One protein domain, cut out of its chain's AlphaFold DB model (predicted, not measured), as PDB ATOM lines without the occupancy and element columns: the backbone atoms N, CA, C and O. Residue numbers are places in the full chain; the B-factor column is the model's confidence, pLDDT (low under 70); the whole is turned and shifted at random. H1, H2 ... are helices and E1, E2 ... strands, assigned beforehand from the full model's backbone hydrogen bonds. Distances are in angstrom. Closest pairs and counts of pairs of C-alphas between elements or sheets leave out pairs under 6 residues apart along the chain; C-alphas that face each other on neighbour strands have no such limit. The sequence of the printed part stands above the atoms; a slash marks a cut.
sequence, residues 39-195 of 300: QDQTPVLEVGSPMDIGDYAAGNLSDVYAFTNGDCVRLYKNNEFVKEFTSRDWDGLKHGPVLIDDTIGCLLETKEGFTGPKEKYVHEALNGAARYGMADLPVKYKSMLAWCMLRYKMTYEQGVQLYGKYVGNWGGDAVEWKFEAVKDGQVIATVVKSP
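AT A GLANCE: This is residues 39 to 195 of the 300 residues of the protein "Glyco_hydro2_C5 domain-containing protein" of Erysipelotrichaceae bacterium (UniProt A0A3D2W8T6). The domain has two lobes end to end: a small strand sandwich, in which the strongly twisted sheet of E4, E3, E6 and E7 stands face to face with the much shorter sheet of E1, E2 and E5, and a helical lobe of H2, H3 and H4. In the helical lobe H3 folds back beside H2 and H4 crosses H2, while the short H1 sits between the lobes, near E4 at the edge of the larger sheet. The printed part has 157 residues, with seven named strands and four named helices in the order E1 E2 E3 E4 E5 H1 H2 H3 H4 E6 E7; both sheets are antiparallel, and the class is mixed, helices and strands. It is compact, with a radius of gyration of the C-alphas of 16.6 A, and elongated in outline, spanning 54 by 32 by 28 A.

HOW THE PARTS SIT: The larger sheet runs E4, residues 80 to 86, E3, residues 72 to 77, E6, residues 177 to 183, and E7, residues 186 to 193, with E4 and E7 as edge strands. E3 and E4 form a hairpin, with N 75 and O 83 2.9 A apart, within hydrogen-bond range. E3 and E6 are antiparallel at 158 degrees, with N 74 and O 180 2.8 A apart. The hairpin of E6 and E7 has N 179 and O 191 at 2.8 A, and E7 bends by 55 degrees at residue 189. The smaller sheet runs E1, residues 45 to 47, E2, residues 64 to 68, and E5, residues 98 to 100. In the hairpin of E1 and E2, N 67 and O 46 are 2.8 A apart; between E2 and E5, N 66 and O 98 are 2.9 A apart. The pairing is staggered: E2 pairs with E5 over residues 64 to 66 and with E1 over residues 66 to 68. The two sheets form a sandwich, two sheets face to face, with the facing parts 8.9 A centre to centre and the strands of the one at 36 degrees to those of the other. H1, residues 107 to 112, is on the larger sheet at a height over the sheet of 9.2 A; its closest C-alphas to E4 are those of Leu 107 and Val 82, 6.0 A. H2, residues 116 to 132, is the hub and only just touches H1, with 3 pairs of C-alphas within 8 A, the closest those of Leu 108 and Glu 119, 6.4 A. H2 and H3, residues 139 to 152, form a helical hairpin at a steep tilt of 37 degrees, only just past shallow, opposite ways; their closest C-alphas are those of Ala 125 and Tyr 141, 4.8 A. H4, residues 156 to 166, touches H2 at 72 degrees, only just about perpendicular, with the C-alphas of Leu 126 and Tyr 163 closest at 6.3 A. H2 and E6 are apart. In H1, H2, H3 and H4 every O i to N i+4 pair is within hydrogen-bond range.

IN THESE COORDINATES: E1 begins at C-alpha 45, at (42.901, 36.719, -49.501). The longer strands are E7 at 20.9 A, E6 at 19.9 A, E4 at 18.9 A and E3 at 16.8 A from first to last C-alpha; E2 measures 13.1 A, E1 6.8 A and E5 6.4 A. H2 measures 24.3 A and begins at C-alpha 116, at (20.246, 38.573, -24.850); H3 measures 19.6 A, H4 15.3 A and H1 7.3 A. E7 ends at C-alpha 193, at (36.820, 47.762, -49.680).

THE WHOLE: The two C-alphas farthest apart, those of Gln 41 and Leu 150, are 54.5 A apart. The printed part has no cut. The links E1 to E2 and E4 to E5 are long, with 16 and 11 residues. The mean pLDDT of the printed part is 91.5, and residues 169 to 173, in the link H4 to E6, are under 70.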
ATOM      1  N   GLN A  39      46.897  26.307 -51.741       96.88
ATOM      2  CA  GLN A  39      48.295  26.104 -51.344       96.88
ATOM      3  C   GLN A  39      48.642  26.871 -50.055       96.88
ATOM      4  O   GLN A  39      47.923  27.783 -49.666       96.88
ATOM      5  N   ASP A  40      49.767  26.526 -49.417       96.75
ATOM      6  CA  ASP A  40      50.217  27.111 -48.135       96.75
ATOM      7  C   ASP A  40      51.481  27.991 -48.222       96.75
ATOM      8  O   ASP A  40      51.914  28.538 -47.213       96.75
ATOM      9  N   GLN A  41      52.112  28.095 -49.391       96.56
ATOM     10  CA  GLN A  41      53.385  28.792 -49.612       96.56
ATOM     11  C   GLN A  41      53.254  30.318 -49.621       96.56
ATOM     12  O   GLN A  41      54.096  31.004 -49.048       96.56
ATOM     13  N   THR A  42      52.228  30.861 -50.281       97.44
ATOM     14  CA  THR A  42      52.005  32.312 -50.370       97.44
ATOM     15  C   THR A  42      50.662  32.685 -49.750       97.44
ATOM     16  O   THR A  42      49.670  32.025 -50.068       97.44
ATOM     17  N   PRO A  43      50.578  33.723 -48.898       98.31
ATOM     18  CA  PRO A  43      49.303  34.203 -48.372       98.31
ATOM     19  C   PRO A  43      48.316  34.582 -49.480       98.31
ATOM     20  O   PRO A  43      48.703  35.197 -50.475       98.31
ATOM     21  N   VAL A  44      47.045  34.224 -49.303       98.56
ATOM     22  CA  VAL A  44      45.957  34.564 -50.230       98.56
ATOM     23  C   VAL A  44      44.766  35.098 -49.446       98.56
ATOM     24  O   VAL A  44      44.328  34.472 -48.484       98.56
ATOM     25  N   LEU A  45      44.219  36.227 -49.887       98.62
ATOM     26  CA  LEU A  45      42.901  36.719 -49.501       98.62
ATOM     27  C   LEU A  45      42.310  37.489 -50.683       98.62
ATOM     28  O   LEU A  45      42.883  38.483 -51.114       98.62
ATOM     29  N   GLU A  46      41.168  37.029 -51.180       98.25
ATOM     30  CA  GLU A  46      40.353  37.714 -52.184       98.25
ATOM     31  C   GLU A  46      38.904  37.734 -51.701       98.25
ATOM     32  O   GLU A  46      38.368  36.698 -51.304       98.25
ATOM     33  N   VAL A  47      38.257  38.895 -51.755       97.62
ATOM     34  CA  VAL A  47      36.831  39.036 -51.433       97.62
ATOM     35  C   VAL A  47      36.054  39.050 -52.740       97.62
ATOM     36  O   VAL A  47      36.276  39.918 -53.578       97.62
ATOM     37  N   GLY A  48      35.123  38.112 -52.911       95.44
ATOM     38  CA  GLY A  48      34.345  37.926 -54.141       95.44
ATOM     39  C   GLY A  48      33.280  38.991 -54.409       95.44
ATOM     40  O   GLY A  48      32.360  38.759 -55.188       95.44
ATOM     41  N   SER A  49      33.378  40.131 -53.736       92.38
ATOM     42  CA  SER A  49      32.475  41.265 -53.830       92.38
ATOM     43  C   SER A  49      33.285  42.561 -53.744       92.38
ATOM     44  O   SER A  49      34.191  42.653 -52.907       92.38
ATOM     45  N   PRO A  50      32.954  43.584 -54.547       88.50
ATOM     46  CA  PRO A  50      33.477  44.933 -54.347       88.50
ATOM     47  C   PRO A  50      32.879  45.619 -53.106       88.50
ATOM     48  O   PRO A  50      33.412  46.623 -52.658       88.50
ATOM     49  N   MET A  51      31.832  45.044 -52.500       89.31
ATOM     50  CA  MET A  51      31.065  45.592 -51.373       89.31
ATOM     51  C   MET A  51      30.345  46.914 -51.691       89.31
ATOM     52  O   MET A  51      29.872  47.601 -50.783       89.31
ATOM     53  N   ASP A  52      30.200  47.229 -52.980       85.50
ATOM     54  CA  ASP A  52      29.460  48.382 -53.471       85.50
ATOM     55  C   ASP A  52      27.961  48.096 -53.499       85.50
ATOM     56  O   ASP A  52      27.483  47.175 -54.157       85.50
ATOM     57  N   ILE A  53      27.185  48.922 -52.795       82.31
ATOM     58  CA  ILE A  53      25.732  48.741 -52.694       82.31
ATOM     59  C   ILE A  53      25.029  48.862 -54.056       82.31
ATOM     60  O   ILE A  53      23.998  48.231 -54.271       82.31
ATOM     61  N   GLY A  54      25.591  49.638 -54.988       84.50
ATOM     62  CA  GLY A  54      25.035  49.842 -56.330       84.50
ATOM     63  C   GLY A  54      25.050  48.596 -57.220       84.50
ATOM     64  O   GLY A  54      24.268  48.528 -58.165       84.50
ATOM     65  N   ASP A  55      25.872  47.600 -56.889       86.12
ATOM     66  CA  ASP A  55      26.036  46.379 -57.688       86.12
ATOM     67  C   ASP A  55      24.940  45.345 -57.415       86.12
ATOM     68  O   ASP A  55      24.716  44.420 -58.200       86.12
ATOM     69  N   TYR A  56      24.236  45.499 -56.294       85.06
ATOM     70  CA  TYR A  56      23.234  44.553 -55.831       85.06
ATOM     71  C   TYR A  56      21.824  45.057 -56.118       85.06
ATOM     72  O   TYR A  56      21.500  46.229 -55.920       85.06
ATOM     73  N   ALA A  57      20.937  44.150 -56.533       82.62
ATOM     74  CA  ALA A  57      19.530  44.476 -56.733       82.62
ATOM     75  C   ALA A  57      18.932  45.077 -55.447       82.62
ATOM     76  O   ALA A  57      19.024  44.485 -54.371       82.62
ATOM     77  N   ALA A  58      18.346  46.272 -55.567       81.56
ATOM     78  CA  ALA A  58      17.840  47.079 -54.448       81.56
ATOM     79  C   ALA A  58      18.881  47.429 -53.354       81.56
ATOM     80  O   ALA A  58      18.508  47.919 -52.289       81.56
ATOM     81  N   GLY A  59      20.176  47.219 -53.609       79.06
ATOM     82  CA  GLY A  59      21.242  47.377 -52.622       79.06
ATOM     83  C   GLY A  59      21.318  46.260 -51.582       79.06
ATOM     84  O   GLY A  59      21.958  46.430 -50.546       79.06
ATOM     85  N   ASN A  60      20.654  45.133 -51.835       81.56
ATOM     86  CA  ASN A  60      20.612  44.013 -50.907       81.56
ATOM     87  C   ASN A  60      21.868  43.154 -51.069       81.56
ATOM     88  O   ASN A  60      21.945  42.312 -51.968       81.56
ATOM     89  N   LEU A  61      22.862  43.375 -50.206       79.81
ATOM     90  CA  LEU A  61      24.078  42.570 -50.191       79.81
ATOM     91  C   LEU A  61      23.714  41.101 -49.924       79.81
ATOM     92  O   LEU A  61      23.073  40.769 -48.925       79.81
ATOM     93  N   SER A  62      24.105  40.233 -50.854       79.00
ATOM     94  CA  SER A  62      23.855  38.790 -50.770       79.00
ATOM     95  C   SER A  62      25.060  38.047 -50.179       79.00
ATOM     96  O   SER A  62      25.897  38.654 -49.517       79.00
ATOM     97  N   ASP A  63      25.137  36.732 -50.385       87.50
ATOM     98  CA  ASP A  63      26.223  35.901 -49.865       87.50
ATOM     99  C   ASP A  63      27.578  36.371 -50.429       87.50
ATOM    100  O   ASP A  63      27.838  36.273 -51.631       87.50
ATOM    101  N   VAL A  64      28.451  36.880 -49.557       93.44
ATOM    102  CA  VAL A  64      29.812  37.296 -49.913       93.44
ATOM    103  C   VAL A  64      30.778  36.191 -49.516       93.44
ATOM    104  O   VAL A  64      30.824  35.785 -48.359       93.44
ATOM    105  N   TYR A  65      31.583  35.718 -50.463       97.19
ATOM    106  CA  TYR A  65      32.620  34.726 -50.189       97.19
ATOM    107  C   TYR A  65      34.003  35.365 -50.173       97.19
ATOM    108  O   TYR A  65      34.340  36.151 -51.057       97.19
ATOM    109  N   ALA A  66      34.818  34.981 -49.196       98.38
ATOM    110  CA  ALA A  66      36.250  35.235 -49.181       98.38
ATOM    111  C   ALA A  66      37.014  33.949 -49.530       98.38
ATOM    112  O   ALA A  66      36.735  32.875 -48.993       98.38
ATOM    113  N   PHE A  67      37.995  34.054 -50.422       98.62
ATOM    114  CA  PHE A  67      38.892  32.967 -50.809       98.62
ATOM    115  C   PHE A  67      40.240  33.191 -50.132       98.62
ATOM    116  O   PHE A  67      40.904  34.195 -50.386       98.62
ATOM    117  N   THR A  68      40.643  32.282 -49.248       98.75
ATOM    118  CA  THR A  68      41.871  32.429 -48.462       98.75
ATOM    119  C   THR A  68      42.460  31.078 -48.078       98.75
ATOM    120  O   THR A  68      41.737  30.088 -48.021       98.75
ATOM    121  N   ASN A  69      43.771  31.044 -47.838       98.38
ATOM    122  CA  ASN A  69      44.472  29.922 -47.211       98.38
ATOM    123  C   ASN A  69      44.747  30.144 -45.709       98.38
ATOM    124  O   ASN A  69      45.572  29.438 -45.121       98.38
ATOM    125  N   GLY A  70      44.093  31.143 -45.108       98.12
ATOM    126  CA  GLY A  70      44.000  31.316 -43.662       98.12
ATOM    127  C   GLY A  70      42.933  30.415 -43.035       98.12
ATOM    128  O   GLY A  70      42.056  29.890 -43.720       98.12
ATOM    129  N   ASP A  71      43.008  30.262 -41.719       97.81
ATOM    130  CA  ASP A  71      42.092  29.461 -40.905       97.81
ATOM    131  C   ASP A  71      40.735  30.162 -40.724       97.81
ATOM    132  O   ASP A  71      39.683  29.521 -40.643       97.81
ATOM    133  N   CYS A  72      40.749  31.497 -40.669       98.44
ATOM    134  CA  CYS A  72      39.556  32.324 -40.546       98.44
ATOM    135  C   CYS A  72      39.734  33.704 -41.196       98.44
ATOM    136  O   CYS A  72      40.842  34.125 -41.539       98.44
ATOM    137  N   VAL A  73      38.618  34.415 -41.362       98.81
ATOM    138  CA  VAL A  73      38.570  35.804 -41.825       98.81
ATOM    139  C   VAL A  73      37.899  36.662 -40.763       98.81
ATOM    140  O   VAL A  73      36.766  36.391 -40.367       98.81
ATOM    141  N   ARG A  74      38.572  37.719 -40.315       98.81
ATOM    142  CA  ARG A  74      38.000  38.741 -39.432       98.81
ATOM    143  C   ARG A  74      37.465  39.893 -40.263       98.81
ATOM    144  O   ARG A  74      38.190  40.442 -41.091       98.81
ATOM    145  N   LEU A  75      36.212  40.259 -40.027       98.25
ATOM    146  CA  LEU A  75      35.560  41.401 -40.656       98.25
ATOM    147  C   LEU A  75      35.541  42.594 -39.706       98.25
ATOM    148  O   LEU A  75      35.225  42.456 -38.520       98.25
ATOM    149  N   TYR A  76      35.800  43.770 -40.259       97.31
ATOM    150  CA  TYR A  76      35.649  45.051 -39.591       97.31
ATOM    151  C   TYR A  76      34.829  46.002 -40.463       97.31
ATOM    152  O   TYR A  76      34.956  45.990 -41.689       97.31
ATOM    153  N   LYS A  77      34.026  46.851 -39.820       93.19
ATOM    154  CA  LYS A  77      33.263  47.933 -40.447       93.19
ATOM    155  C   LYS A  77      33.702  49.252 -39.826       93.19
ATOM    156  O   LYS A  77      33.530  49.432 -38.624       93.19
ATOM    157  N   ASN A  78      34.265  50.166 -40.613       91.00
ATOM    158  CA  ASN A  78      34.783  51.455 -40.130       91.00
ATOM    159  C   ASN A  78      35.722  51.290 -38.915       91.00
ATOM    160  O   ASN A  78      35.541  51.934 -37.883       91.00
ATOM    161  N   ASN A  79      36.695  50.378 -39.028       91.81
ATOM    162  CA  ASN A  79      37.631  49.962 -37.969       91.81
ATOM    163  C   ASN A  79      37.032  49.257 -36.738       91.81
ATOM    164  O   ASN A  79      37.781  48.862 -35.844       91.81
ATOM    165  N   GLU A  80      35.723  49.020 -36.695       95.25
ATOM    166  CA  GLU A  80      35.080  48.274 -35.614       95.25
ATOM    167  C   GLU A  80      35.005  46.789 -35.948       95.25
ATOM    168  O   GLU A  80      34.550  46.419 -37.030       95.25
ATOM    169  N   PHE A  81      35.432  45.931 -35.020       97.75
ATOM    170  CA  PHE A  81      35.337  44.484 -35.199       97.75
ATOM    171  C   PHE A  81      33.871  44.051 -35.301       97.75
ATOM    172  O   PHE A  81      33.043  44.416 -34.465       97.75
ATOM    173  N   VAL A  82      33.571  43.269 -36.335       97.06
ATOM    174  CA  VAL A  82      32.240  42.725 -36.602       97.06
ATOM    175  C   VAL A  82      32.183  41.291 -36.102       97.06
ATOM    176  O   VAL A  82      31.464  40.988 -35.152       97.06
ATOM    177  N   LYS A  83      32.930  40.396 -36.755       97.81
ATOM    178  CA  LYS A  83      32.855  38.950 -36.538       97.81
ATOM    179  C   LYS A  83      34.042  38.239 -37.177       97.81
ATOM    180  O   LYS A  83      34.637  38.729 -38.134       97.81
ATOM    181  N   GLU A  84      34.357  37.063 -36.645       98.50
ATOM    182  CA  GLU A  84      35.286  36.109 -37.244       98.50
ATOM    183  C   GLU A  84      34.505  34.985 -37.941       98.50
ATOM    184  O   GLU A  84      33.551  34.437 -37.383       98.50
ATOM    185  N   PHE A  85      34.908  34.655 -39.164       98.31
ATOM    186  CA  PHE A  85      34.274  33.657 -40.020       98.31
ATOM    187  C   PHE A  85      35.248  32.536 -40.342       98.31
ATOM    188  O   PHE A  85      36.400  32.784 -40.688       98.31
ATOM    189  N   THR A  86      34.763  31.301 -40.294       97.75
ATOM    190  CA  THR A  86      35.515  30.110 -40.691       97.75
ATOM    191  C   THR A  86      34.860  29.443 -41.890       97.75
ATOM    192  O   THR A  86      33.646  29.562 -42.111       97.75
ATOM    193  N   SER A  87      35.675  28.742 -42.677       96.38
ATOM    194  CA  SER A  87      35.176  27.920 -43.774       96.38
ATOM    195  C   SER A  87      34.338  26.757 -43.235       96.38
ATOM    196  O   SER A  87      34.664  26.172 -42.200       96.38
ATOM    197  N   ARG A  88      33.236  26.447 -43.920       93.25
ATOM    198  CA  ARG A  88      32.264  25.408 -43.552       93.25
ATOM    199  C   ARG A  88      31.751  24.733 -44.825       93.25
ATOM    200  O   ARG A  88      31.617  25.407 -45.838       93.25
ATOM    201  N   ASP A  89      31.463  23.435 -44.748       91.12
ATOM    202  CA  ASP A  89      30.774  22.656 -45.792       91.12
ATOM    203  C   ASP A  89      31.549  22.443 -47.118       91.12
ATOM    204  O   ASP A  89      30.955  22.393 -48.196       91.12
ATOM    205  N   TRP A  90      32.877  22.259 -47.053       94.62
ATOM    206  CA  TRP A  90      33.744  22.035 -48.228       94.62
ATOM    207  C   TRP A  90      34.666  20.809 -48.103       94.62
ATOM    208  O   TRP A  90      35.872  20.921 -48.307       94.62
ATOM    209  N   ASP A  91      34.117  19.626 -47.816       89.88
ATOM    210  CA  ASP A  91      34.879  18.393 -47.507       89.88
ATOM    211  C   ASP A  91      35.945  17.980 -48.550       89.88
ATOM    212  O   ASP A  91      36.868  17.228 -48.238       89.88
ATOM    213  N   GLY A  92      35.835  18.453 -49.797       94.44
ATOM    214  CA  GLY A  92      36.790  18.171 -50.878       94.44
ATOM    215  C   GLY A  92      37.873  19.232 -51.098       94.44
ATOM    216  O   GLY A  92      38.751  19.024 -51.938       94.44
ATOM    217  N   LEU A  93      37.815  20.372 -50.404       97.06
ATOM    218  CA  LEU A  93      38.762  21.473 -50.569       97.06
ATOM    219  C   LEU A  93      39.695  21.551 -49.371       97.06
ATOM    220  O   LEU A  93      39.270  21.470 -48.223       97.06
ATOM    221  N   LYS A  94      40.981  21.774 -49.644       96.56
ATOM    222  CA  LYS A  94      41.965  21.987 -48.583       96.56
ATOM    223  C   LYS A  94      41.694  23.298 -47.843       96.56
ATOM    224  O   LYS A  94      41.753  23.337 -46.621       96.56
ATOM    225  N   HIS A  95      41.380  24.346 -48.600       97.62
ATOM    226  CA  HIS A  95      40.981  25.641 -48.068       97.62
ATOM    227  C   HIS A  95      39.666  26.047 -48.731       97.62
ATOM    228  O   HIS A  95      39.646  26.604 -49.835       97.62
ATOM    229  N   GLY A  96      38.554  25.691 -48.092       97.81
ATOM    230  CA  GLY A  96      37.227  26.053 -48.573       97.81
ATOM    231  C   GLY A  96      36.990  27.571 -48.505       97.81
ATOM    232  O   GLY A  96      37.519  28.237 -47.612       97.81
ATOM    233  N   PRO A  97      36.173  28.144 -49.404       97.81
ATOM    234  CA  PRO A  97      35.716  29.525 -49.278       97.81
ATOM    235  C   PRO A  97      35.080  29.813 -47.910       97.81
ATOM    236  O   PRO A  97      34.437  28.950 -47.305       97.81
ATOM    237  N   VAL A  98      35.236  31.044 -47.432       98.38
ATOM    238  CA  VAL A  98      34.653  31.534 -46.178       98.38
ATOM    239  C   VAL A  98      33.437  32.392 -46.507       98.38
ATOM    240  O   VAL A  98      33.566  33.423 -47.162       98.38
ATOM    241  N   LEU A  99      32.253  31.961 -46.069       97.50
ATOM    242  CA  LEU A  99      31.011  32.714 -46.247       97.50
ATOM    243  C   LEU A  99      30.910  33.831 -45.199       97.50
ATOM    244  O   LEU A  99      30.900  33.562 -43.997       97.50
ATOM    245  N   ILE A 100      30.793  35.067 -45.674       95.56
ATOM    246  CA  ILE A 100      30.557  36.281 -44.894       95.56
ATOM    247  C   ILE A 100      29.056  36.590 -44.954       95.56
ATOM    248  O   ILE A 100      28.579  37.306 -45.832       95.56
ATOM    249  N   ASP A 101      28.300  35.991 -44.036       92.12
ATOM    250  CA  ASP A 101      26.829  36.037 -43.976       92.12
ATOM    251  C   ASP A 101      26.270  37.025 -42.937       92.12
ATOM    252  O   ASP A 101      25.058  37.083 -42.719       92.12
ATOM    253  N   ASP A 102      27.140  37.788 -42.272       93.19
ATOM    254  CA  ASP A 102      26.772  38.626 -41.132       93.19
ATOM    255  C   ASP A 102      27.651  39.878 -41.029       93.19
ATOM    256  O   ASP A 102      28.744  39.871 -40.470       93.19
ATOM    257  N   THR A 103      27.162  41.001 -41.539       91.56
ATOM    258  CA  THR A 103      27.906  42.268 -41.516       91.56
ATOM    259  C   THR A 103      27.674  43.091 -40.244       91.56
ATOM    260  O   THR A 103      28.189  44.207 -40.129       91.56
ATOM    261  N   ILE A 104      26.919  42.549 -39.280       94.38
ATOM    262  CA  ILE A 104      26.563  43.212 -38.020       94.38
ATOM    263  C   ILE A 104      27.368  42.632 -36.860       94.38
ATOM    264  O   ILE A 104      27.924  43.395 -36.069       94.38
ATOM    265  N   GLY A 105      27.455  41.303 -36.763       95.06
ATOM    266  CA  GLY A 105      28.256  40.608 -35.762       95.06
ATOM    267  C   GLY A 105      28.006  41.123 -34.340       95.06
ATOM    268  O   GLY A 105      26.861  41.250 -33.912       95.06
ATOM    269  N   CYS A 106      29.068  41.466 -33.609       96.19
ATOM    270  CA  CYS A 106      28.969  41.972 -32.235       96.19
ATOM    271  C   CYS A 106      28.658  43.478 -32.122       96.19
ATOM    272  O   CYS A 106      28.711  44.043 -31.023       96.19
ATOM    273  N   LEU A 107      28.365  44.183 -33.221       96.06
ATOM    274  CA  LEU A 107      28.226  45.641 -33.185       96.06
ATOM    275  C   LEU A 107      27.012  46.113 -32.372       96.06
ATOM    276  O   LEU A 107      27.089  47.155 -31.723       96.06
ATOM    277  N   LEU A 108      25.908  45.362 -32.351       95.75
ATOM    278  CA  LEU A 108      24.742  45.724 -31.531       95.75
ATOM    279  C   LEU A 108      25.033  45.597 -30.030       95.75
ATOM    280  O   LEU A 108      24.559  46.412 -29.237       95.75
ATOM    281  N   GLU A 109      25.849  44.624 -29.629       95.88
ATOM    282  CA  GLU A 109      26.289  44.489 -28.237       95.88
ATOM    283  C   GLU A 109      27.256  45.609 -27.860       95.88
ATOM    284  O   GLU A 109      27.054  46.323 -26.879       95.88
ATOM    285  N   THR A 110      28.294  45.797 -28.675       95.00
ATOM    286  CA  THR A 110      29.423  46.682 -28.360       95.00
ATOM    287  C   THR A 110      29.118  48.167 -28.557       95.00
ATOM    288  O   THR A 110      29.755  48.998 -27.908       95.00
ATOM    289  N   LYS A 111      28.163  48.526 -29.428       94.50
ATOM    290  CA  LYS A 111      27.826  49.928 -29.744       94.50
ATOM    291  C   LYS A 111      26.456  50.370 -29.254       94.50
ATOM    292  O   LYS A 111      26.313  51.535 -28.904       94.50
ATOM    293  N   GLU A 112      25.476  49.471 -29.210       93.69
ATOM    294  CA  GLU A 112      24.111  49.801 -28.765       93.69
ATOM    295  C   GLU A 112      23.800  49.267 -27.357       93.69
ATOM    296  O   GLU A 112      22.752  49.582 -26.785       93.69
ATOM    297  N   GLY A 113      24.686  48.443 -26.779       93.56
ATOM    298  CA  GLY A 113      24.473  47.802 -25.480       93.56
ATOM    299  C   GLY A 113      23.317  46.799 -25.486       93.56
ATOM    300  O   GLY A 113      22.743  46.500 -24.434       93.56
ATOM    301  N   PHE A 114      22.906  46.317 -26.663       94.25
ATOM    302  CA  PHE A 114      21.844  45.321 -26.758       94.25
ATOM    303  C   PHE A 114      22.390  43.985 -26.282       94.25
ATOM    304  O   PHE A 114      23.517  43.628 -26.578       94.25
ATOM    305  N   THR A 115      21.594  43.240 -25.523       92.50
ATOM    306  CA  THR A 115      22.016  41.947 -24.979       92.50
ATOM    307  C   THR A 115      20.864  40.951 -25.003       92.50
ATOM    308  O   THR A 115      19.681  41.322 -25.057       92.50
ATOM    309  N   GLY A 116      21.209  39.664 -24.960       93.56
ATOM    310  CA  GLY A 116      20.246  38.573 -24.850       93.56
ATOM    311  C   GLY A 116      19.226  38.561 -26.000       93.56
ATOM    312  O   GLY A 116      19.580  38.833 -27.144       93.56
ATOM    313  N   PRO A 117      17.937  38.274 -25.733       93.56
ATOM    314  CA  PRO A 117      16.936  38.149 -26.794       93.56
ATOM    315  C   PRO A 117      16.715  39.420 -27.628       93.56
ATOM    316  O   PRO A 117      16.296  39.315 -28.777       93.56
ATOM    317  N   LYS A 118      16.981  40.612 -27.069       93.62
ATOM    318  CA  LYS A 118      16.855  41.873 -27.814       93.62
ATOM    319  C   LYS A 118      17.862  41.922 -28.949       93.62
ATOM    320  O   LYS A 118      17.474  42.202 -30.078       93.62
ATOM    321  N   GLU A 119      19.127  41.673 -28.621       94.88
ATOM    322  CA  GLU A 119      20.210  41.675 -29.597       94.88
ATOM    323  C   GLU A 119      19.908  40.661 -30.689       94.88
ATOM    324  O   GLU A 119      19.725  41.066 -31.831       94.88
ATOM    325  N   LYS A 120      19.672  39.401 -30.310       95.19
ATOM    326  CA  LYS A 120      19.449  38.311 -31.260       95.19
ATOM    327  C   LYS A 120      18.364  38.626 -32.287       95.19
ATOM    328  O   LYS A 120      18.539  38.398 -33.478       95.19
ATOM    329  N   TYR A 121      17.212  39.118 -31.839       95.06
ATOM    330  CA  TYR A 121      16.085  39.354 -32.741       95.06
ATOM    331  C   TYR A 121      16.236  40.616 -33.582       95.06
ATOM    332  O   TYR A 121      15.800  40.618 -34.732       95.06
ATOM    333  N   VAL A 122      16.843  41.677 -33.042       94.12
ATOM    334  CA  VAL A 122      17.170  42.862 -33.844       94.12
ATOM    335  C   VAL A 122      18.232  42.501 -34.880       94.12
ATOM    336  O   VAL A 122      18.055  42.819 -36.050       94.12
ATOM    337  N   HIS A 123      19.271  41.773 -34.478       95.00
ATOM    338  CA  HIS A 123      20.322  41.250 -35.342       95.00
ATOM    339  C   HIS A 123      19.732  40.420 -36.487       95.00
ATOM    340  O   HIS A 123      19.918  40.765 -37.654       95.00
ATOM    341  N   GLU A 124      18.992  39.347 -36.177       93.88
ATOM    342  CA  GLU A 124      18.398  38.471 -37.197       93.88
ATOM    343  C   GLU A 124      17.487  39.259 -38.148       93.88
ATOM    344  O   GLU A 124      17.495  39.011 -39.353       93.88
ATOM    345  N   ALA A 125      16.716  40.220 -37.632       92.69
ATOM    346  CA  ALA A 125      15.846  41.039 -38.461       92.69
ATOM    347  C   ALA A 125      16.609  41.996 -39.384       92.69
ATOM    348  O   ALA A 125      16.204  42.155 -40.534       92.69
ATOM    349  N   LEU A 126      17.697  42.612 -38.915       91.81
ATOM    350  CA  LEU A 126      18.523  43.507 -39.726       91.81
ATOM    351  C   LEU A 126      19.282  42.742 -40.816       91.81
ATOM    352  O   LEU A 126      19.226  43.154 -41.971       91.81
ATOM    353  N   ASN A 127      19.893  41.595 -40.500       91.12
ATOM    354  CA  ASN A 127      20.518  40.735 -41.517       91.12
ATOM    355  C   ASN A 127      19.478  40.183 -42.511       91.12
ATOM    356  O   ASN A 127      19.724  40.124 -43.714       91.12
ATOM    357  N   GLY A 128      18.270  39.853 -42.040       90.38
ATOM    358  CA  GLY A 128      17.148  39.519 -42.920       90.38
ATOM    359  C   GLY A 128      16.772  40.676 -43.851       90.38
ATOM    360  O   GLY A 128      16.577  40.469 -45.046       90.38
ATOM    361  N   ALA A 129      16.711  41.901 -43.329       88.50
ATOM    362  CA  ALA A 129      16.422  43.091 -44.121       88.50
ATOM    363  C   ALA A 129      17.531  43.406 -45.132       88.50
ATOM    364  O   ALA A 129      17.208  43.799 -46.246       88.50
ATOM    365  N   ALA A 130      18.800  43.172 -44.790       86.25
ATOM    366  CA  ALA A 130      19.925  43.302 -45.715       86.25
ATOM    367  C   ALA A 130      19.811  42.340 -46.907       86.25
ATOM    368  O   ALA A 130      20.070  42.725 -48.041       86.25
ATOM    369  N   ARG A 131      19.381  41.096 -46.654       87.25
ATOM    370  CA  ARG A 131      19.307  40.040 -47.673       87.25
ATOM    371  C   ARG A 131      18.070  40.134 -48.566       87.25
ATOM    372  O   ARG A 131      18.161  39.907 -49.768       87.25
ATOM    373  N   TYR A 132      16.906  40.400 -47.979       86.75
ATOM    374  CA  TYR A 132      15.616  40.351 -48.683       86.75
ATOM    375  C   TYR A 132      15.045  41.736 -49.001       86.75
ATOM    376  O   TYR A 132      14.074  41.843 -49.746       86.75
ATOM    377  N   GLY A 133      15.611  42.800 -48.431       85.19
ATOM    378  CA  GLY A 133      14.998  44.120 -48.427       85.19
ATOM    379  C   GLY A 133      13.797  44.201 -47.479       85.19
ATOM    380  O   GLY A 133      13.210  43.204 -47.056       85.19
ATOM    381  N   MET A 134      13.396  45.426 -47.136       80.19
ATOM    382  CA  MET A 134      12.287  45.660 -46.199       80.19
ATOM    383  C   MET A 134      10.908  45.312 -46.781       80.19
ATOM    384  O   MET A 134      10.025  44.877 -46.038       80.19
ATOM    385  N   ALA A 135      10.716  45.486 -48.094       82.25
ATOM    386  CA  ALA A 135       9.446  45.198 -48.764       82.25
ATOM    387  C   ALA A 135       9.128  43.691 -48.734       82.25
ATOM    388  O   ALA A 135       8.063  43.283 -48.256       82.25
ATOM    389  N   ASP A 136      10.108  42.874 -49.120       85.81
ATOM    390  CA  ASP A 136       9.968  41.422 -49.267       85.81
ATOM    391  C   ASP A 136      10.443  40.636 -48.036       85.81
ATOM    392  O   ASP A 136      10.582  39.413 -48.072       85.81
ATOM    393  N   LEU A 137      10.639  41.322 -46.903       87.81
ATOM    394  CA  LEU A 137      11.119  40.710 -45.670       87.81
ATOM    395  C   LEU A 137      10.189  39.560 -45.213       87.81
ATOM    396  O   LEU A 137       8.992  39.797 -44.966       87.81
ATOM    397  N   PRO A 138      10.714  38.329 -45.034       93.31
ATOM    398  CA  PRO A 138       9.924  37.191 -44.578       93.31
ATOM    399  C   PRO A 138       9.220  37.412 -43.231       93.31
ATOM    400  O   PRO A 138       9.723  38.098 -42.336       93.31
ATOM    401  N   VAL A 139       8.065  36.755 -43.049       93.44
ATOM    402  CA  VAL A 139       7.204  36.888 -41.851       93.44
ATOM    403  C   VAL A 139       7.959  36.590 -40.551       93.44
ATOM    404  O   VAL A 139       7.723  37.263 -39.548       93.44
ATOM    405  N   LYS A 140       8.914  35.648 -40.575       94.31
ATOM    406  CA  LYS A 140       9.786  35.339 -39.430       94.31
ATOM    407  C   LYS A 140      10.459  36.609 -38.886       94.31
ATOM    408  O   LYS A 140      10.313  36.911 -37.704       94.31
ATOM    409  N   TYR A 141      11.125  37.386 -39.734       93.06
ATOM    410  CA  TYR A 141      11.849  38.590 -39.312       93.06
ATOM    411  C   TYR A 141      10.903  39.733 -38.930       93.06
ATOM    412  O   TYR A 141      11.134  40.423 -37.938       93.06
ATOM    413  N   LYS A 142       9.775  39.882 -39.640       90.38
ATOM    414  CA  LYS A 142       8.712  40.832 -39.260       90.38
ATOM    415  C   LYS A 142       8.191  40.554 -37.842       90.38
ATOM    416  O   LYS A 142       8.007  41.486 -37.062       90.38
ATOM    417  N   SER A 143       8.011  39.281 -37.482       91.94
ATOM    418  CA  SER A 143       7.570  38.885 -36.138       91.94
ATOM    419  C   SER A 143       8.609  39.184 -35.048       91.94
ATOM    420  O   SER A 143       8.239  39.616 -33.957       91.94
ATOM    421  N   MET A 144       9.903  39.047 -35.360       93.12
ATOM    422  CA  MET A 144      11.008  39.409 -34.463       93.12
ATOM    423  C   MET A 144      11.028  40.913 -34.173       93.12
ATOM    424  O   MET A 144      11.089  41.311 -33.009       93.12
ATOM    425  N   LEU A 145      10.880  41.748 -35.209       88.19
ATOM    426  CA  LEU A 145      10.763  43.202 -35.049       88.19
ATOM    427  C   LEU A 145       9.541  43.575 -34.207       88.19
ATOM    428  O   LEU A 145       9.677  44.321 -33.239       88.19
ATOM    429  N   ALA A 146       8.366  43.019 -34.519       90.75
ATOM    430  CA  ALA A 146       7.140  43.287 -33.769       90.75
ATOM    431  C   ALA A 146       7.280  42.916 -32.283       90.75
ATOM    432  O   ALA A 146       6.864  43.677 -31.406       90.75
ATOM    433  N   TRP A 147       7.922  41.785 -31.980       93.12
ATOM    434  CA  TRP A 147       8.210  41.396 -30.603       93.12
ATOM    435  C   TRP A 147       9.152  42.385 -29.908       93.12
ATOM    436  O   TRP A 147       8.873  42.798 -28.782       93.12
ATOM    437  N   CYS A 148      10.224  42.824 -30.577       91.81
ATOM    438  CA  CYS A 148      11.142  43.827 -30.035       91.81
ATOM    439  C   CYS A 148      10.447  45.170 -29.766       91.81
ATOM    440  O   CYS A 148      10.675  45.779 -28.715       91.81
ATOM    441  N   MET A 149       9.554  45.603 -30.659       90.38
ATOM    442  CA  MET A 149       8.737  46.805 -30.466       90.38
ATOM    443  C   MET A 149       7.843  46.679 -29.226       90.38
ATOM    444  O   MET A 149       7.835  47.574 -28.384       90.38
ATOM    445  N   LEU A 150       7.150  45.549 -29.053       93.25
ATOM    446  CA  LEU A 150       6.258  45.322 -27.911       93.25
ATOM    447  C   LEU A 150       7.014  45.164 -26.582       93.25
ATOM    448  O   LEU A 150       6.656  45.781 -25.578       93.25
ATOM    449  N   ARG A 151       8.067  44.339 -26.552       94.12
ATOM    450  CA  ARG A 151       8.771  43.959 -25.316       94.12
ATOM    451  C   ARG A 151       9.760  45.014 -24.831       94.12
ATOM    452  O   ARG A 151       9.957  45.136 -23.616       94.12
ATOM    453  N   TYR A 152      10.395  45.738 -25.753       91.62
ATOM    454  CA  TYR A 152      11.438  46.724 -25.450       91.62
ATOM    455  C   TYR A 152      11.047  48.154 -25.804       91.62
ATOM    456  O   TYR A 152      11.886  49.043 -25.686       91.62
ATOM    457  N   LYS A 153       9.789  48.386 -26.206       91.12
ATOM    458  CA  LYS A 153       9.268  49.707 -26.586       91.12
ATOM    459  C   LYS A 153      10.082  50.369 -27.703       91.12
ATOM    460  O   LYS A 153      10.178  51.590 -27.748       91.12
ATOM    461  N   MET A 154      10.683  49.562 -28.582       91.00
ATOM    462  CA  MET A 154      11.387  50.086 -29.750       91.00
ATOM    463  C   MET A 154      10.382  50.717 -30.713       91.00
ATOM    464  O   MET A 154       9.347  50.119 -31.013       91.00
ATOM    465  N   THR A 155      10.682  51.916 -31.199       91.06
ATOM    466  CA  THR A 155       9.865  52.574 -32.223       91.06
ATOM    467  C   THR A 155      10.267  52.098 -33.617       91.06
ATOM    468  O   THR A 155      11.377  51.608 -33.836       91.06
ATOM    469  N   TYR A 156       9.364  52.256 -34.587       86.62
ATOM    470  CA  TYR A 156       9.683  51.990 -35.991       86.62
ATOM    471  C   TYR A 156      10.854  52.861 -36.470       86.62
ATOM    472  O   TYR A 156      11.758  52.371 -37.137       86.62
ATOM    473  N   GLU A 157      10.876  54.127 -36.053       88.25
ATOM    474  CA  GLU A 157      11.949  55.072 -36.365       88.25
ATOM    475  C   GLU A 157      13.313  54.597 -35.844       88.25
ATOM    476  O   GLU A 157      14.284  54.611 -36.593       88.25
ATOM    477  N   GLN A 158      13.384  54.082 -34.611       89.00
ATOM    478  CA  GLN A 158      14.609  53.467 -34.085       89.00
ATOM    479  C   GLN A 158      15.046  52.259 -34.923       89.00
ATOM    480  O   GLN A 158      16.237  52.070 -35.158       89.00
ATOM    481  N   GLY A 159      14.098  51.453 -35.409       88.25
ATOM    482  CA  GLY A 159      14.385  50.354 -36.334       88.25
ATOM    483  C   GLY A 159      14.970  50.839 -37.664       88.25
ATOM    484  O   GLY A 159      15.966  50.289 -38.129       88.25
ATOM    485  N   VAL A 160      14.402  51.899 -38.246       86.06
ATOM    486  CA  VAL A 160      14.909  52.527 -39.479       86.06
ATOM    487  C   VAL A 160      16.302  53.119 -39.269       86.06
ATOM    488  O   VAL A 160      17.161  52.956 -40.130       86.06
ATOM    489  N   GLN A 161      16.561  53.753 -38.124       88.81
ATOM    490  CA  GLN A 161      17.885  54.281 -37.783       88.81
ATOM    491  C   GLN A 161      18.930  53.163 -37.668       88.81
ATOM    492  O   GLN A 161      20.016  53.280 -38.230       88.81
ATOM    493  N   LEU A 162      18.594  52.051 -37.002       90.62
ATOM    494  CA  LEU A 162      19.473  50.880 -36.926       90.62
ATOM    495  C   LEU A 162      19.721  50.272 -38.308       90.62
ATOM    496  O   LEU A 162      20.862  49.949 -38.633       90.62
ATOM    497  N   TYR A 163      18.682  50.165 -39.140       88.12
ATOM    498  CA  TYR A 163      18.835  49.727 -40.523       88.12
ATOM    499  C   TYR A 163      19.784  50.651 -41.283       88.12
ATOM    500  O   TYR A 163      20.763  50.169 -41.831       88.12
ATOM    501  N   GLY A 164      19.571  51.968 -41.258       85.94
ATOM    502  CA  GLY A 164      20.444  52.932 -41.931       85.94
ATOM    503  C   GLY A 164      21.889  52.920 -41.426       85.94
ATOM    504  O   GLY A 164      22.801  53.131 -42.207       85.94
ATOM    505  N   LYS A 165      22.121  52.637 -40.141       87.31
ATOM    506  CA  LYS A 165      23.468  52.592 -39.548       87.31
ATOM    507  C   LYS A 165      24.223  51.297 -39.868       87.31
ATOM    508  O   LYS A 165      25.430  51.308 -40.132       87.31
ATOM    509  N   TYR A 166      23.537  50.159 -39.802       88.00
ATOM    510  CA  TYR A 166      24.179  48.845 -39.873       88.00
ATOM    511  C   TYR A 166      24.062  48.177 -41.240       88.00
ATOM    512  O   TYR A 166      25.002  47.490 -41.634       88.00
ATOM    513  N   VAL A 167      22.989  48.448 -41.980       84.06
ATOM    514  CA  VAL A 167      22.662  47.797 -43.255       84.06
ATOM    515  C   VAL A 167      22.692  48.783 -44.424       84.06
ATOM    516  O   VAL A 167      23.388  48.559 -45.408       84.06
ATOM    517  N   GLY A 168      21.932  49.873 -44.323       73.19
ATOM    518  CA  GLY A 168      21.811  50.882 -45.363       73.19
ATOM    519  C   GLY A 168      23.125  51.624 -45.590       73.19
ATOM    520  O   GLY A 168      23.832  51.954 -44.646       73.19
ATOM    521  N   ASN A 169      23.438  51.892 -46.856       66.44
ATOM    522  CA  ASN A 169      24.616  52.669 -47.247       66.44
ATOM    523  C   ASN A 169      24.306  53.694 -48.355       66.44
ATOM    524  O   ASN A 169      25.190  54.154 -49.071       66.44
ATOM    525  N   TRP A 170      23.029  54.037 -48.541       60.91
ATOM    526  CA  TRP A 170      22.614  55.018 -49.543       60.91
ATOM    527  C   TRP A 170      22.780  56.441 -48.994       60.91
ATOM    528  O   TRP A 170      22.024  56.856 -48.118       60.91
ATOM    529  N   GLY A 171      23.751  57.189 -49.533       51.16
ATOM    530  CA  GLY A 171      23.918  58.627 -49.277       51.16
ATOM    531  C   GLY A 171      24.508  59.010 -47.912       51.16
ATOM    532  O   GLY A 171      24.369  60.166 -47.518       51.16
ATOM    533  N   GLY A 172      25.126  58.063 -47.193       58.38
ATOM    534  CA  GLY A 172      25.861  58.298 -45.941       58.38
ATOM    535  C   GLY A 172      27.382  58.394 -46.135       58.38
ATOM    536  O   GLY A 172      27.865  58.403 -47.267       58.38
ATOM    537  N   ASP A 173      28.132  58.452 -45.028       62.06
ATOM    538  CA  ASP A 173      29.601  58.402 -45.046       62.06
ATOM    539  C   ASP A 173      30.101  57.110 -45.713       62.06
ATOM    540  O   ASP A 173      29.500  56.045 -45.559       62.06
ATOM    541  N   ALA A 174      31.219  57.198 -46.436       72.00
ATOM    542  CA  ALA A 174      31.830  56.067 -47.126       72.00
ATOM    543  C   ALA A 174      32.153  54.930 -46.137       72.00
ATOM    544  O   ALA A 174      33.057  55.056 -45.311       72.00
ATOM    545  N   VAL A 175      31.405  53.823 -46.210       84.75
ATOM    546  CA  VAL A 175      31.678  52.632 -45.395       84.75
ATOM    547  C   VAL A 175      32.960  51.966 -45.873       84.75
ATOM    548  O   VAL A 175      33.107  51.642 -47.050       84.75
ATOM    549  N   GLU A 176      33.855  51.718 -44.929       91.00
ATOM    550  CA  GLU A 176      35.047  50.911 -45.121       91.00
ATOM    551  C   GLU A 176      34.814  49.511 -44.551       91.00
ATOM    552  O   GLU A 176      34.509  49.343 -43.364       91.00
ATOM    553  N   TRP A 177      34.990  48.499 -45.395       94.25
ATOM    554  CA  TRP A 177      35.027  47.101 -44.990       94.25
ATOM    555  C   TRP A 177      36.463  46.608 -45.014       94.25
ATOM    556  O   TRP A 177      37.100  46.615 -46.065       94.25
ATOM    557  N   LYS A 178      36.967  46.131 -43.877       97.31
ATOM    558  CA  LYS A 178      38.290  45.508 -43.796       97.31
ATOM    559  C   LYS A 178      38.149  44.026 -43.480       97.31
ATOM    560  O   LYS A 178      37.460  43.648 -42.536       97.31
ATOM    561  N   PHE A 179      38.845  43.207 -44.252       98.56
ATOM    562  CA  PHE A 179      38.914  41.760 -44.121       98.56
ATOM    563  C   PHE A 179      40.354  41.381 -43.795       98.56
ATOM    564  O   PHE A 179      41.268  41.767 -44.519       98.56
ATOM    565  N   GLU A 180      40.561  40.619 -42.729       98.81
ATOM    566  CA  GLU A 180      41.873  40.096 -42.341       98.81
ATOM    567  C   GLU A 180      41.828  38.570 -42.372       98.81
ATOM    568  O   GLU A 180      41.072  37.959 -41.618       98.81
ATOM    569  N   ALA A 181      42.635  37.951 -43.231       98.75
ATOM    570  CA  ALA A 181      42.860  36.512 -43.208       98.75
ATOM    571  C   ALA A 181      43.861  36.184 -42.104       98.75
ATOM    572  O   ALA A 181      44.943  36.776 -42.047       98.75
ATOM    573  N   VAL A 182      43.514  35.233 -41.244       98.69
ATOM    574  CA  VAL A 182      44.324  34.848 -40.087       98.69
ATOM    575  C   VAL A 182      44.751  33.396 -40.224       98.69
ATOM    576  O   VAL A 182      43.924  32.546 -40.537       98.69
ATOM    577  N   LYS A 183      46.027  33.109 -39.969       98.06
ATOM    578  CA  LYS A 183      46.587  31.755 -39.902       98.06
ATOM    579  C   LYS A 183      47.467  31.624 -38.670       98.06
ATOM    580  O   LYS A 183      48.276  32.517 -38.415       98.06
ATOM    581  N   ASP A 184      47.273  30.572 -37.880       96.69
ATOM    582  CA  ASP A 184      48.013  30.345 -36.627       96.69
ATOM    583  C   ASP A 184      47.994  31.575 -35.686       96.69
ATOM    584  O   ASP A 184      48.966  31.914 -35.008       96.69
ATOM    585  N   GLY A 185      46.867  32.297 -35.675       96.38
ATOM    586  CA  GLY A 185      46.663  33.511 -34.879       96.38
ATOM    587  C   GLY A 185      47.300  34.795 -35.431       96.38
ATOM    588  O   GLY A 185      47.114  35.853 -34.827       96.38
ATOM    589  N   GLN A 186      48.002  34.747 -36.567       98.12
ATOM    590  CA  GLN A 186      48.631  35.906 -37.212       98.12
ATOM    591  C   GLN A 186      47.866  36.345 -38.463       98.12
ATOM    592  O   GLN A 186      47.376  35.511 -39.219       98.12
ATOM    593  N   VAL A 187      47.786  37.654 -38.704       98.69
ATOM    594  CA  VAL A 187      47.210  38.191 -39.947       98.69
ATOM    595  C   VAL A 187      48.193  37.945 -41.091       98.69
ATOM    596  O   VAL A 187      49.312  38.453 -41.059       98.69
ATOM    597  N   ILE A 188      47.774  37.174 -42.096       98.50
ATOM    598  CA  ILE A 188      48.606  36.823 -43.258       98.50
ATOM    599  C   ILE A 188      48.303  37.674 -44.494       98.50
ATOM    600  O   ILE A 188      49.157  37.803 -45.369       98.50
ATOM    601  N   ALA A 189      47.101  38.248 -44.580       98.38
ATOM    602  CA  ALA A 189      46.684  39.130 -45.664       98.38
ATOM    603  C   ALA A 189      45.511  40.015 -45.220       98.38
ATOM    604  O   ALA A 189      44.687  39.597 -44.404       98.38
ATOM    605  N   THR A 190      45.418  41.208 -45.806       98.44
ATOM    606  CA  THR A 190      44.360  42.185 -45.528       98.44
ATOM    607  C   THR A 190      43.795  42.721 -46.837       98.44
ATOM    608  O   THR A 190      44.557  43.049 -47.743       98.44
ATOM    609  N   VAL A 191      42.471  42.833 -46.923       97.75
ATOM    610  CA  VAL A 191      41.750  43.485 -48.026       97.75
ATOM    611  C   VAL A 191      40.855  44.568 -47.444       97.75
ATOM    612  O   VAL A 191      40.147  44.328 -46.466       97.75
ATOM    613  N   VAL A 192      40.865  45.749 -48.054       95.94
ATOM    614  CA  VAL A 192      39.994  46.871 -47.690       95.94
ATOM    615  C   VAL A 192      39.114  47.212 -48.887       95.94
ATOM    616  O   VAL A 192      39.624  47.368 -49.991       95.94
ATOM    617  N   LYS A 193      37.799  47.312 -48.683       93.38
ATOM    618  CA  LYS A 193      36.820  47.762 -49.680       93.38
ATOM    619  C   LYS A 193      36.206  49.073 -49.210       93.38
ATOM    620  O   LYS A 193      35.628  49.116 -48.121       93.38
ATOM    621  N   SER A 194      36.324  50.121 -50.015       89.50
ATOM    622  CA  SER A 194      35.677  51.402 -49.754       89.50
ATOM    623  C   SER A 194      35.372  52.151 -51.062       89.50
ATOM    624  O   SER A 194      36.025  51.894 -52.068       89.50
ATOM    625  N   PRO A 195      34.405  53.088 -51.061       81.12
ATOM    626  CA  PRO A 195      34.002  53.854 -52.250       81.12
ATOM    627  C   PRO A 195      35.027  54.848 -52.832       81.12
ATOM    628  O   PRO A 195      34.695  55.540 -53.795       81.12
TER     629      PRO A 195